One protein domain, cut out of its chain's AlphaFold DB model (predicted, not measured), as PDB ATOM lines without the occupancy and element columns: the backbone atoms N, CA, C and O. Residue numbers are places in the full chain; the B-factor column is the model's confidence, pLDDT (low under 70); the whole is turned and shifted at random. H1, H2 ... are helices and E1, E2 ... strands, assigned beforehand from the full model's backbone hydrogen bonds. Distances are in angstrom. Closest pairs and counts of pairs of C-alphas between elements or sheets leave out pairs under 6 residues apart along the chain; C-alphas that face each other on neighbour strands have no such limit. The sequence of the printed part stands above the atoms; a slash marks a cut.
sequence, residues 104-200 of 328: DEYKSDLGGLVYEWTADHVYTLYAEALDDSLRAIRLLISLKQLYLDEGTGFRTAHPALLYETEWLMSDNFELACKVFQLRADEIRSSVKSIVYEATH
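Overview. This is residues 104 to 200 of the 328 residues of an uncharacterized protein of Buttiauxella agrestis (UniProt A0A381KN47). A long helix, H1, runs along an elongated, loosely built model; H2 and H3 pack on it at steep tilts, one after the other along its length, and H4 folds back the same way as H1 at a shallow tilt, close to it near their last residues. A small hairpin of E2 and E3 sits beyond the last residues of H1, and at the opposite end a tail holding E1 leads into H1, with residues 107 to 112 sticking out. The printed part has 97 residues, with four named helices and three named strands in the order E1, H1, E2, E3, H2, H3, H4; the sheet, E2 - E3, is antiparallel and the class is mostly helix. The whole is loose, with a radius of gyration of the C-alphas of 17.9 A and spans of 58 by 33 by 21 A.

Along the chain. The sheet is made of E2, residues 147 to 149, and E3, residues 155 to 157. H1, residues 119 to 142, is 34.5 A long, from C-alpha 119 at (228.789, 237.056, 284.058) to C-alpha 142 at (215.173, 263.733, 301.168). H2 is residues 159 to 168, 14.3 A, and H3 is residues 171 to 179, 12.4 A. H4, residues 184 to 199, is 22.6 A long and ends at C-alpha 199 at (215.903, 272.486, 294.028). E1, residues 112 to 116, is 12.9 A long.

Arrangement. E2 and E3 form a hairpin, antiparallel at 143 degrees, with N 148 and O 156 within hydrogen-bond range at 2.8 A. H1 touches H2 with its residues 133 to 140 alone, the closest C-alphas being those of Ser 133 and Glu 164, 5.9 A apart, at a steep tilt of 41 degrees, opposite ways. With residues 123 to 130 alone H1 touches H3, closest at the C-alphas of Tyr 126 and Ala 176, 5.5 A, at a tilt of 68 degrees, only just steep. H4 touches H3 with residue 184 alone; the C-alphas of Cys 177 and Ala 184 are closest, 5.7 A apart. H1 and H4 are close but not clearly touching, closest at the C-alphas of Ile 141 and Ala 198, 6.5 A, at a shallow tilt of 19 degrees, the same way. E1 pairs with no named strand and is apart from H1; its residues 112 to 113 pair antiparallel with residues 106 to 107. In H1, H2, H3 and H4 every O i to N i+4 pair is within hydrogen-bond range.

Size, cuts and confidence. The C-alphas of Asp 109 and Gly 153, the two farthest apart, are 57.8 A from each other. The printed part has no cut, and each link between named elements is tight. The mean pLDDT of the printed part is 76.1, with residues 104 to 119, 121 to 123 and 149 to 155 under 70.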
ATOM      1  N   ASP A 104     241.274 227.942 300.931       51.47
ATOM      2  CA  ASP A 104     241.189 227.467 299.547       51.47
ATOM      3  C   ASP A 104     241.156 228.596 298.489       51.47
ATOM      4  O   ASP A 104     241.484 228.352 297.328       51.47
ATOM      5  N   GLU A 105     240.810 229.837 298.857       55.84
ATOM      6  CA  GLU A 105     240.687 230.971 297.912       55.84
ATOM      7  C   GLU A 105     241.982 231.798 297.778       55.84
ATOM      8  O   GLU A 105     242.161 232.572 296.829       55.84
ATOM      9  N   TYR A 106     242.917 231.621 298.717       62.28
ATOM     10  CA  TYR A 106     244.196 232.324 298.732       62.28
ATOM     11  C   TYR A 106     245.240 231.577 297.901       62.28
ATOM     12  O   TYR A 106     245.725 230.512 298.282       62.28
ATOM     13  N   LYS A 107     245.642 232.166 296.769       64.56
ATOM     14  CA  LYS A 107     246.694 231.606 295.913       64.56
ATOM     15  C   LYS A 107     248.032 232.244 296.271       64.56
ATOM     16  O   LYS A 107     248.357 233.340 295.809       64.56
ATOM     17  N   SER A 108     248.833 231.524 297.063       60.62
ATOM     18  CA  SER A 108     250.191 231.930 297.470       60.62
ATOM     19  C   SER A 108     251.075 232.322 296.287       60.62
ATOM     20  O   SER A 108     251.848 233.270 296.384       60.62
ATOM     21  N   ASP A 109     250.906 231.634 295.160       64.62
ATOM     22  CA  ASP A 109     251.713 231.800 293.948       64.62
ATOM     23  C   ASP A 109     251.425 233.124 293.222       64.62
ATOM     24  O   ASP A 109     252.252 233.608 292.454       64.62
ATOM     25  N   LEU A 110     250.254 233.718 293.473       63.03
ATOM     26  CA  LEU A 110     249.812 234.996 292.909       63.03
ATOM     27  C   LEU A 110     249.855 236.142 293.934       63.03
ATOM     28  O   LEU A 110     249.611 237.295 293.574       63.03
ATOM     29  N   GLY A 111     250.185 235.847 295.196       63.91
ATOM     30  CA  GLY A 111     250.284 236.840 296.268       63.91
ATOM     31  C   GLY A 111     248.944 237.483 296.643       63.91
ATOM     32  O   GLY A 111     248.904 238.668 296.980       63.91
ATOM     33  N   GLY A 112     247.838 236.743 296.539       68.38
ATOM     34  CA  GLY A 112     246.511 237.279 296.829       68.38
ATOM     35  C   GLY A 112     245.369 236.285 296.642       68.38
ATOM     36  O   GLY A 112     245.576 235.115 296.314       68.38
ATOM     37  N   LEU A 113     244.152 236.781 296.849       66.44
ATOM     38  CA  LEU A 113     242.911 236.038 296.630       66.44
ATOM     39  C   LEU A 113     242.534 236.117 295.158       66.44
ATOM     40  O   LEU A 113     242.558 237.202 294.572       66.44
ATOM     41  N   VAL A 114     242.186 234.981 294.563       63.97
ATOM     42  CA  VAL A 114     241.714 234.939 293.177       63.97
ATOM     43  C   VAL A 114     240.230 234.641 293.179       63.97
ATOM     44  O   VAL A 114     239.826 233.516 293.452       63.97
ATOM     45  N   TYR A 115     239.440 235.653 292.847       64.50
ATOM     46  CA  TYR A 115     237.999 235.540 292.707       64.50
ATOM     47  C   TYR A 115     237.663 235.156 291.275       64.50
ATOM     48  O   TYR A 115     237.999 235.889 290.344       64.50
ATOM     49  N   GLU A 116     236.985 234.026 291.094       64.06
ATOM     50  CA  GLU A 116     236.336 233.731 289.821       64.06
ATOM     51  C   GLU A 116     235.152 234.684 289.644       64.06
ATOM     52  O   GLU A 116     234.221 234.752 290.453       64.06
ATOM     53  N   TRP A 117     235.208 235.469 288.579       66.94
ATOM     54  CA  TRP A 117     234.201 236.449 288.243       66.94
ATOM     55  C   TRP A 117     233.350 235.914 287.094       66.94
ATOM     56  O   TRP A 117     233.800 235.792 285.956       66.94
ATOM     57  N   THR A 118     232.091 235.594 287.385       67.94
ATOM     58  CA  THR A 118     231.126 235.119 286.389       67.94
ATOM     59  C   THR A 118     230.356 236.289 285.776       67.94
ATOM     60  O   THR A 118     230.307 237.385 286.339       67.94
ATOM     61  N   ALA A 119     229.699 236.063 284.637       65.62
ATOM     62  CA  ALA A 119     228.789 237.056 284.058       65.62
ATOM     63  C   ALA A 119     227.685 237.483 285.052       65.62
ATOM     64  O   ALA A 119     227.320 238.656 285.087       65.62
ATOM     65  N   ASP A 120     227.234 236.571 285.919       71.00
ATOM     66  CA  ASP A 120     226.246 236.858 286.964       71.00
ATOM     67  C   ASP A 120     226.805 237.775 288.065       71.00
ATOM     68  O   ASP A 120     226.096 238.654 288.558       71.00
ATOM     69  N   HIS A 121     228.092 237.641 288.416       68.69
ATOM     70  CA  HIS A 121     228.762 238.563 289.342       68.69
ATOM     71  C   HIS A 121     228.886 239.970 288.735       68.69
ATOM     72  O   HIS A 121     228.661 240.958 289.432       68.69
ATOM     73  N   VAL A 122     229.174 240.080 287.427       65.44
ATOM     74  CA  VAL A 122     229.216 241.376 286.713       65.44
ATOM     75  C   VAL A 122     227.831 242.022 286.732       65.44
ATOM     76  O   VAL A 122     227.690 243.200 287.051       65.44
ATOM     77  N   TYR A 123     226.806 241.233 286.401       68.19
ATOM     78  CA  TYR A 123     225.417 241.674 286.370       68.19
ATOM     79  C   TYR A 123     224.957 242.169 287.744       68.19
ATOM     80  O   TYR A 123     224.406 243.259 287.850       68.19
ATOM     81  N   THR A 124     225.235 241.407 288.802       73.38
ATOM     82  CA  THR A 124     224.863 241.779 290.175       73.38
ATOM     83  C   THR A 124     225.560 243.066 290.606       73.38
ATOM     84  O   THR A 124     224.889 243.977 291.080       73.38
ATOM     85  N   LEU A 125     226.866 243.203 290.344       72.25
ATOM     86  CA  LEU A 125     227.607 244.423 290.671       72.25
ATOM     87  C   LEU A 125     227.013 245.656 289.979       72.25
ATOM     88  O   LEU A 125     226.796 246.679 290.623       72.25
ATOM     89  N   TYR A 126     226.747 245.582 288.671       72.00
ATOM     90  CA  TYR A 126     226.179 246.724 287.952       72.00
ATOM     91  C   TYR A 126     224.744 247.039 288.389       72.00
ATOM     92  O   TYR A 126     224.358 248.208 288.364       72.00
ATOM     93  N   ALA A 127     223.963 246.033 288.799       72.81
ATOM     94  CA  ALA A 127     222.614 246.233 289.327       72.81
ATOM     95  C   ALA A 127     222.660 246.973 290.667       72.81
ATOM     96  O   ALA A 127     221.933 247.947 290.858       72.81
ATOM     97  N   GLU A 128     223.534 246.527 291.570       75.69
ATOM     98  CA  GLU A 128     223.739 247.149 292.877       75.69
ATOM     99  C   GLU A 128     224.279 248.571 292.729       75.69
ATOM    100  O   GLU A 128     223.711 249.488 293.310       75.69
ATOM    101  N   ALA A 129     225.283 248.787 291.873       73.62
ATOM    102  CA  ALA A 129     225.828 250.119 291.613       73.62
ATOM    103  C   ALA A 129     224.766 251.094 291.073       73.62
ATOM    104  O   ALA A 129     224.703 252.245 291.505       73.62
ATOM    105  N   LEU A 130     223.898 250.634 290.161       77.94
ATOM    106  CA  LEU A 130     222.797 251.441 289.635       77.94
ATOM    107  C   LEU A 130     221.764 251.793 290.704       77.94
ATOM    108  O   LEU A 130     221.356 252.953 290.797       77.94
ATOM    109  N   ASP A 131     221.330 250.817 291.500       80.38
ATOM    110  CA  ASP A 131     220.336 251.063 292.544       80.38
ATOM    111  C   ASP A 131     220.902 251.934 293.673       80.38
ATOM    112  O   ASP A 131     220.232 252.859 294.138       80.38
ATOM    113  N   ASP A 132     222.155 251.705 294.068       81.38
ATOM    114  CA  ASP A 132     222.836 252.481 295.103       81.38
ATOM    115  C   ASP A 132     223.048 253.935 294.675       81.38
ATOM    116  O   ASP A 132     222.748 254.835 295.464       81.38
ATOM    117  N   SER A 133     223.444 254.183 293.422       80.31
ATOM    118  CA  SER A 133     223.585 255.543 292.881       80.31
ATOM    119  C   SER A 133     222.263 256.318 292.936       80.31
ATOM    120  O   SER A 133     222.165 257.418 293.493       80.31
ATOM    121  N   LEU A 134     221.177 255.708 292.444       82.69
ATOM    122  CA  LEU A 134     219.850 256.327 292.471       82.69
ATOM    123  C   LEU A 134     219.336 256.522 293.903       82.69
ATOM    124  O   LEU A 134     218.666 257.519 294.200       82.69
ATOM    125  N   ARG A 135     219.646 255.590 294.810       83.12
ATOM    126  CA  ARG A 135     219.295 255.685 296.230       83.12
ATOM    127  C   ARG A 135     220.068 256.806 296.918       83.12
ATOM    128  O   ARG A 135     219.456 257.542 297.693       83.12
ATOM    129  N   ALA A 136     221.352 256.980 296.616       81.25
ATOM    130  CA  ALA A 136     222.180 258.057 297.146       81.25
ATOM    131  C   ALA A 136     221.617 259.429 296.754       81.25
ATOM    132  O   ALA A 136     221.388 260.272 297.623       81.25
ATOM    133  N   ILE A 137     221.267 259.625 295.477       83.25
ATOM    134  CA  ILE A 137     220.653 260.876 295.003       83.25
ATOM    135  C   ILE A 137     219.315 261.137 295.713       83.25
ATOM    136  O   ILE A 137     219.074 262.235 296.220       83.25
ATOM    137  N   ARG A 138     218.446 260.121 295.819       84.75
ATOM    138  CA  ARG A 138     217.163 260.233 296.541       84.75
ATOM    139  C   ARG A 138     217.349 260.564 298.019       84.75
ATOM    140  O   ARG A 138     216.578 261.355 298.565       84.75
ATOM    141  N   LEU A 139     218.358 259.984 298.661       85.94
ATOM    142  CA  LEU A 139     218.688 260.275 300.050       85.94
ATOM    143  C   LEU A 139     219.102 261.742 300.205       85.94
ATOM    144  O   LEU A 139     218.523 262.435 301.041       85.94
ATOM    145  N   LEU A 140     220.007 262.242 299.356       85.88
ATOM    146  CA  LEU A 140     220.434 263.648 299.358       85.88
ATOM    147  C   LEU A 140     219.252 264.610 299.171       85.88
ATOM    148  O   LEU A 140     219.151 265.605 299.893       85.88
ATOM    149  N   ILE A 141     218.320 264.285 298.266       85.19
ATOM    150  CA  ILE A 141     217.068 265.034 298.082       85.19
ATOM    151  C   ILE A 141     216.248 265.039 299.375       85.19
ATOM    152  O   ILE A 141     215.845 266.101 299.852       85.19
ATOM    153  N   SER A 142     216.009 263.864 299.967       84.88
ATOM    154  CA  SER A 142     215.173 263.733 301.168       84.88
ATOM    155  C   SER A 142     215.744 264.474 302.379       84.88
ATOM    156  O   SER A 142     214.993 265.064 303.157       84.88
ATOM    157  N   LEU A 143     217.074 264.504 302.501       85.25
ATOM    158  CA  LEU A 143     217.795 265.206 303.557       85.25
ATOM    159  C   LEU A 143     217.953 266.705 303.272       85.25
ATOM    160  O   LEU A 143     218.411 267.437 304.145       85.25
ATOM    161  N   LYS A 144     217.554 267.174 302.080       80.88
ATOM    162  CA  LYS A 144     217.773 268.545 301.587       80.88
ATOM    163  C   LYS A 144     219.255 268.946 301.599       80.88
ATOM    164  O   LYS A 144     219.586 270.094 301.873       80.88
ATOM    165  N   GLN A 145     220.133 267.993 301.294       84.44
ATOM    166  CA  GLN A 145     221.593 268.139 301.315       84.44
ATOM    167  C   GLN A 145     222.197 268.116 299.905       84.44
ATOM    168  O   GLN A 145     223.334 267.702 299.721       84.44
ATOM    169  N   LEU A 146     221.438 268.541 298.892       81.56
ATOM    170  CA  LEU A 146     221.940 268.619 297.514       81.56
ATOM    171  C   LEU A 146     223.025 269.681 297.338       81.56
ATOM    172  O   LEU A 146     223.879 269.534 296.468       81.56
ATOM    173  N   TYR A 147     223.008 270.714 298.179       80.94
ATOM    174  CA  TYR A 147     223.980 271.796 298.165       80.94
ATOM    175  C   TYR A 147     224.578 272.004 299.551       80.94
ATOM    176  O   TYR A 147     223.904 271.818 300.569       80.94
ATOM    177  N   LEU A 148     225.838 272.417 299.570       78.75
ATOM    178  CA  LEU A 148     226.513 272.943 300.743       78.75
ATOM    179  C   LEU A 148     226.244 274.448 300.827       78.75
ATOM    180  O   LEU A 148     226.366 275.166 299.834       78.75
ATOM    181  N   ASP A 149     225.858 274.915 302.013       68.38
ATOM    182  CA  ASP A 149     225.734 276.344 302.297       68.38
ATOM    183  C   ASP A 149     227.090 276.858 302.788       68.38
ATOM    184  O   ASP A 149     227.497 276.597 303.923       68.38
ATOM    185  N   GLU A 150     227.820 277.545 301.912       62.72
ATOM    186  CA  GLU A 150     229.130 278.118 302.236       62.72
ATOM    187  C   GLU A 150     229.024 279.518 302.870       62.72
ATOM    188  O   GLU A 150     230.038 280.161 303.136       62.72
ATOM    189  N   GLY A 151     227.811 280.025 303.138       55.16
ATOM    190  CA  GLY A 151     227.599 281.332 303.775       55.16
ATOM    191  C   GLY A 151     227.984 282.546 302.913       55.16
ATOM    192  O   GLY A 151     227.787 283.684 303.335       55.16
ATOM    193  N   THR A 152     228.498 282.323 301.702       58.25
ATOM    194  CA  THR A 152     228.868 283.338 300.700       58.25
ATOM    195  C   THR A 152     227.719 283.689 299.753       58.25
ATOM    196  O   THR A 152     227.846 284.605 298.945       58.25
ATOM    197  N   GLY A 153     226.590 282.976 299.849       57.84
ATOM    198  CA  GLY A 153     225.465 283.079 298.917       57.84
ATOM    199  C   GLY A 153     225.617 282.215 297.661       57.84
ATOM    200  O   GLY A 153     224.634 282.038 296.947       57.84
ATOM    201  N   PHE A 154     226.796 281.629 297.426       59.16
ATOM    202  CA  PHE A 154     227.009 280.622 296.390       59.16
ATOM    203  C   PHE A 154     226.680 279.231 296.934       59.16
ATOM    204  O   PHE A 154     227.056 278.880 298.055       59.16
ATOM    205  N   ARG A 155     225.951 278.446 296.140       68.75
ATOM    206  CA  ARG A 155     225.596 277.065 296.465       68.75
ATOM    207  C   ARG A 155     226.533 276.128 295.727       68.75
ATOM    208  O   ARG A 155     226.482 276.039 294.505       68.75
ATOM    209  N   THR A 156     227.346 275.395 296.469       76.62
ATOM    210  CA  THR A 156     228.193 274.346 295.895       76.62
ATOM    211  C   THR A 156     227.427 273.030 295.927       76.62
ATOM    212  O   THR A 156     226.868 272.668 296.964       76.62
ATOM    213  N   ALA A 157     227.369 272.301 294.810       80.88
ATOM    214  CA  ALA A 157     226.756 270.974 294.784       80.88
ATOM    215  C   ALA A 157     227.466 270.031 295.772       80.88
ATOM    216  O   ALA A 157     228.689 270.058 295.916       80.88
ATOM    217  N   HIS A 158     226.701 269.192 296.467       83.88
ATOM    218  CA  HIS A 158     227.256 268.265 297.446       83.88
ATOM    219  C   HIS A 158     228.240 267.289 296.768       83.88
ATOM    220  O   HIS A 158     227.894 266.724 295.731       83.88
ATOM    221  N   PRO A 159     229.426 267.003 297.343       82.19
ATOM    222  CA  PRO A 159     230.428 266.142 296.703       82.19
ATOM    223  C   PRO A 159     229.900 264.757 296.314       82.19
ATOM    224  O   PRO A 159     230.215 264.250 295.246       82.19
ATOM    225  N   ALA A 160     229.038 264.170 297.151       82.81
ATOM    226  CA  ALA A 160     228.368 262.913 296.817       82.81
ATOM    227  C   ALA A 160     227.449 263.041 295.588       82.81
ATOM    228  O   ALA A 160     227.418 262.136 294.772       82.81
ATOM    229  N   LEU A 161     226.744 264.167 295.412       84.38
ATOM    230  CA  LEU A 161     225.931 264.394 294.214       84.38
ATOM    231  C   LEU A 161     226.815 264.469 292.965       84.38
ATOM    232  O   LEU A 161     226.494 263.839 291.963       84.38
ATOM    233  N   LEU A 162     227.934 265.197 293.044       83.06
ATOM    234  CA  LEU A 162     228.897 265.301 291.946       83.06
ATOM    235  C   LEU A 162     229.447 263.927 291.557       83.06
ATOM    236  O   LEU A 162     229.386 263.572 290.384       83.06
ATOM    237  N   TYR A 163     229.870 263.129 292.542       83.19
ATOM    238  CA  TYR A 163     230.359 261.767 292.326       83.19
ATOM    239  C   TYR A 163     229.337 260.890 291.589       83.19
ATOM    240  O   TYR A 163     229.670 260.259 290.585       83.19
ATOM    241  N   GLU A 164     228.074 260.901 292.024       85.38
ATOM    242  CA  GLU A 164     227.024 260.138 291.339       85.38
ATOM    243  C   GLU A 164     226.794 260.643 289.910       85.38
ATOM    244  O   GLU A 164     226.612 259.858 288.982       85.38
ATOM    245  N   THR A 165     226.844 261.958 289.690       84.62
ATOM    246  CA  THR A 165     226.656 262.519 288.345       84.62
ATOM    247  C   THR A 165     227.823 262.250 287.402       84.62
ATOM    248  O   THR A 165     227.597 262.056 286.210       84.62
ATOM    249  N   GLU A 166     229.050 262.164 287.918       83.31
ATOM    250  CA  GLU A 166     230.215 261.706 287.159       83.31
ATOM    251  C   GLU A 166     230.060 260.235 286.769       83.31
ATOM    252  O   GLU A 166     230.275 259.877 285.608       83.31
ATOM    253  N   TRP A 167     229.601 259.389 287.697       82.94
ATOM    254  CA  TRP A 167     229.315 257.988 287.398       82.94
ATOM    255  C   TRP A 167     228.251 257.841 286.300       82.94
ATOM    256  O   TRP A 167     228.477 257.095 285.345       82.94
ATOM    257  N   LEU A 168     227.158 258.617 286.345       83.62
ATOM    258  CA  LEU A 168     226.113 258.639 285.305       83.62
ATOM    259  C   LEU A 168     226.631 259.057 283.915       83.62
ATOM    260  O   LEU A 168     226.007 258.735 282.898       83.62
ATOM    261  N   MET A 169     227.751 259.779 283.845       82.38
ATOM    262  CA  MET A 169     228.400 260.169 282.587       82.38
ATOM    263  C   MET A 169     229.471 259.179 282.119       82.38
ATOM    264  O   MET A 169     230.002 259.345 281.026       82.38
ATOM    265  N   SER A 170     229.786 258.153 282.909       80.69
ATOM    266  CA  SER A 170     230.833 257.188 282.579       80.69
ATOM    267  C   SER A 170     230.387 256.132 281.560       80.69
ATOM    268  O   SER A 170     229.223 255.727 281.517       80.69
ATOM    269  N   ASP A 171     231.350 255.587 280.815       77.38
ATOM    270  CA  ASP A 171     231.131 254.441 279.919       77.38
ATOM    271  C   ASP A 171     230.626 253.201 280.677       77.38
ATOM    272  O   ASP A 171     229.841 252.407 280.154       77.38
ATOM    273  N   ASN A 172     231.036 253.052 281.942       76.56
ATOM    274  CA  ASN A 172     230.602 251.962 282.815       76.56
ATOM    275  C   ASN A 172     229.097 252.020 283.095       76.56
ATOM    276  O   ASN A 172     228.439 250.980 283.135       76.56
ATOM    277  N   PHE A 173     228.541 253.221 283.254       81.25
ATOM    278  CA  PHE A 173     227.103 253.402 283.402       81.25
ATOM    279  C   PHE A 173     226.353 253.053 282.115       81.25
ATOM    280  O   PHE A 173     225.316 252.389 282.158       81.25
ATOM    281  N   GLU A 174     226.880 253.444 280.954       81.25
ATOM    282  CA  GLU A 174     226.271 253.074 279.673       81.25
ATOM    283  C   GLU A 174     226.299 251.565 279.440       81.25
ATOM    284  O   GLU A 174     225.338 250.997 278.916       81.25
ATOM    285  N   LEU A 175     227.379 250.905 279.860       72.62
ATOM    286  CA  LEU A 175     227.489 249.456 279.828       72.62
ATOM    287  C   LEU A 175     226.456 248.801 280.752       72.62
ATOM    288  O   LEU A 175     225.744 247.904 280.306       72.62
ATOM    289  N   ALA A 176     226.315 249.288 281.990       75.81
ATOM    290  CA  ALA A 176     225.285 248.825 282.916       75.81
ATOM    291  C   ALA A 176     223.888 248.963 282.291       75.81
ATOM    292  O   ALA A 176     223.142 247.990 282.205       75.81
ATOM    293  N   CYS A 177     223.557 250.135 281.745       79.31
ATOM    294  CA  CYS A 177     222.272 250.371 281.089       79.31
ATOM    295  C   CYS A 177     222.024 249.399 279.926       79.31
ATOM    296  O   CYS A 177     220.947 248.812 279.844       79.31
ATOM    297  N   LYS A 178     223.026 249.160 279.068       77.88
ATOM    298  CA  LYS A 178     222.927 248.194 277.958       77.88
ATOM    299  C   LYS A 178     222.648 246.775 278.451       77.88
ATOM    300  O   LYS A 178     221.810 246.092 277.864       77.88
ATOM    301  N   VAL A 179     223.307 246.346 279.529       72.88
ATOM    302  CA  VAL A 179     223.106 245.020 280.141       72.88
ATOM    303  C   VAL A 179     221.665 244.849 280.634       72.88
ATOM    304  O   VAL A 179     221.059 243.805 280.398       72.88
ATOM    305  N   PHE A 180     221.084 245.886 281.239       75.00
ATOM    306  CA  PHE A 180     219.702 245.862 281.741       75.00
ATOM    307  C   PHE A 180     218.643 246.272 280.706       75.00
ATOM    308  O   PHE A 180     217.473 246.393 281.061       75.00
ATOM    309  N   GLN A 181     219.022 246.486 279.439       81.00
ATOM    310  CA  GLN A 181     218.129 246.993 278.381       81.00
ATOM    311  C   GLN A 181     217.465 248.334 278.743       81.00
ATOM    312  O   GLN A 181     216.343 248.629 278.330       81.00
ATOM    313  N   LEU A 182     218.171 249.153 279.518       81.81
ATOM    314  CA  LEU A 182     217.767 250.493 279.906       81.81
ATOM    315  C   LEU A 182     218.405 251.531 278.988       81.81
ATOM    316  O   LEU A 182     219.500 251.352 278.446       81.81
ATOM    317  N   ARG A 183     217.719 252.660 278.852       81.25
ATOM    318  CA  ARG A 183     218.205 253.825 278.126       81.25
ATOM    319  C   ARG A 183     218.921 254.778 279.075       81.25
ATOM    320  O   ARG A 183     218.303 255.387 279.945       81.25
ATOM    321  N   ALA A 184     220.238 254.896 278.902       82.06
ATOM    322  CA  ALA A 184     221.082 255.762 279.727       82.06
ATOM    323  C   ALA A 184     220.625 257.230 279.671       82.06
ATOM    324  O   ALA A 184     220.608 257.918 280.689       82.06
ATOM    325  N   ASP A 185     220.195 257.698 278.499       83.38
ATOM    326  CA  ASP A 185     219.666 259.043 278.288       83.38
ATOM    327  C   ASP A 185     218.345 259.282 279.037       83.38
ATOM    328  O   ASP A 185     218.175 260.327 279.665       83.38
ATOM    329  N   GLU A 186     217.444 258.296 279.069       84.81
ATOM    330  CA  GLU A 186     216.191 258.394 279.828       84.81
ATOM    331  C   GLU A 186     216.441 258.455 281.340       84.81
ATOM    332  O   GLU A 186     215.797 259.241 282.043       84.81
ATOM    333  N   ILE A 187     217.404 257.678 281.851       83.00
ATOM    334  CA  ILE A 187     217.786 257.721 283.269       83.00
ATOM    335  C   ILE A 187     218.423 259.072 283.605       83.00
ATOM    336  O   ILE A 187     218.008 259.706 284.575       83.00
ATOM    337  N   ARG A 188     219.372 259.551 282.789       85.44
ATOM    338  CA  ARG A 188     220.015 260.865 282.970       85.44
ATOM    339  C   ARG A 188     218.967 261.982 283.007       85.44
ATOM    340  O   ARG A 188     218.957 262.776 283.944       85.44
ATOM    341  N   SER A 189     218.039 262.005 282.050       82.19
ATOM    342  CA  SER A 189     216.948 262.989 281.993       82.19
ATOM    343  C   SER A 189     215.987 262.884 283.179       82.19
ATOM    344  O   SER A 189     215.558 263.904 283.719       82.19
ATOM    345  N   SER A 190     215.689 261.667 283.640       83.62
ATOM    346  CA  SER A 190     214.858 261.445 284.830       83.62
ATOM    347  C   SER A 190     215.532 261.974 286.094       83.62
ATOM    348  O   SER A 190     214.897 262.666 286.889       83.62
ATOM    349  N   VAL A 191     216.829 261.702 286.270       84.56
ATOM    350  CA  VAL A 191     217.615 262.217 287.399       84.56
ATOM    351  C   VAL A 191     217.687 263.744 287.349       84.56
ATOM    352  O   VAL A 191     217.403 264.374 288.367       84.56
ATOM    353  N   LYS A 192     217.959 264.346 286.179       84.31
ATOM    354  CA  LYS A 192     217.889 265.808 285.988       84.31
ATOM    355  C   LYS A 192     216.528 266.340 286.433       84.31
ATOM    356  O   LYS A 192     216.468 267.213 287.284       84.31
ATOM    357  N   SER A 193     215.425 265.764 285.956       82.69
ATOM    358  CA  SER A 193     214.080 266.212 286.342       82.69
ATOM    359  C   SER A 193     213.846 266.159 287.851       82.69
ATOM    360  O   SER A 193     213.347 267.121 288.429       82.69
ATOM    361  N   ILE A 194     214.209 265.052 288.501       84.06
ATOM    362  CA  ILE A 194     213.980 264.864 289.938       84.06
ATOM    363  C   ILE A 194     214.819 265.855 290.753       84.06
ATOM    364  O   ILE A 194     214.311 266.458 291.699       84.06
ATOM    365  N   VAL A 195     216.092 266.037 290.391       84.12
ATOM    366  CA  VAL A 195     216.961 267.000 291.074       84.12
ATOM    367  C   VAL A 195     216.455 268.423 290.842       84.12
ATOM    368  O   VAL A 195     216.356 269.174 291.806       84.12
ATOM    369  N   TYR A 196     216.044 268.774 289.618       83.12
ATOM    370  CA  TYR A 196     215.511 270.102 289.300       83.12
ATOM    371  C   TYR A 196     214.279 270.432 290.141       83.12
ATOM    372  O   TYR A 196     214.192 271.502 290.734       83.12
ATOM    373  N   GLU A 197     213.327 269.501 290.235       82.00
ATOM    374  CA  GLU A 197     212.104 269.701 291.015       82.00
ATOM    375  C   GLU A 197     212.366 269.809 292.521       82.00
ATOM    376  O   GLU A 197     211.620 270.494 293.226       82.00
ATOM    377  N   ALA A 198     213.421 269.163 293.021       80.75
ATOM    378  CA  ALA A 198     213.819 269.262 294.419       80.75
ATOM    379  C   ALA A 198     214.451 270.621 294.769       80.75
ATOM    380  O   ALA A 198     214.371 271.051 295.922       80.75
ATOM    381  N   THR A 199     215.076 271.292 293.799       75.62
ATOM    382  CA  THR A 199     215.903 272.486 294.028       75.62
ATOM    383  C   THR A 199     215.229 273.775 293.561       75.62
ATOM    384  O   THR A 199     215.306 274.800 294.242       75.62
ATOM    385  N   HIS A 200     214.485 273.718 292.457       74.94
ATOM    386  CA  HIS A 200     213.879 274.874 291.809       74.94
ATOM    387  C   HIS A 200     212.368 274.928 292.047       74.94
ATOM    388  O   HIS A 200     211.589 274.087 291.596       74.94
TER     389      HIS A 200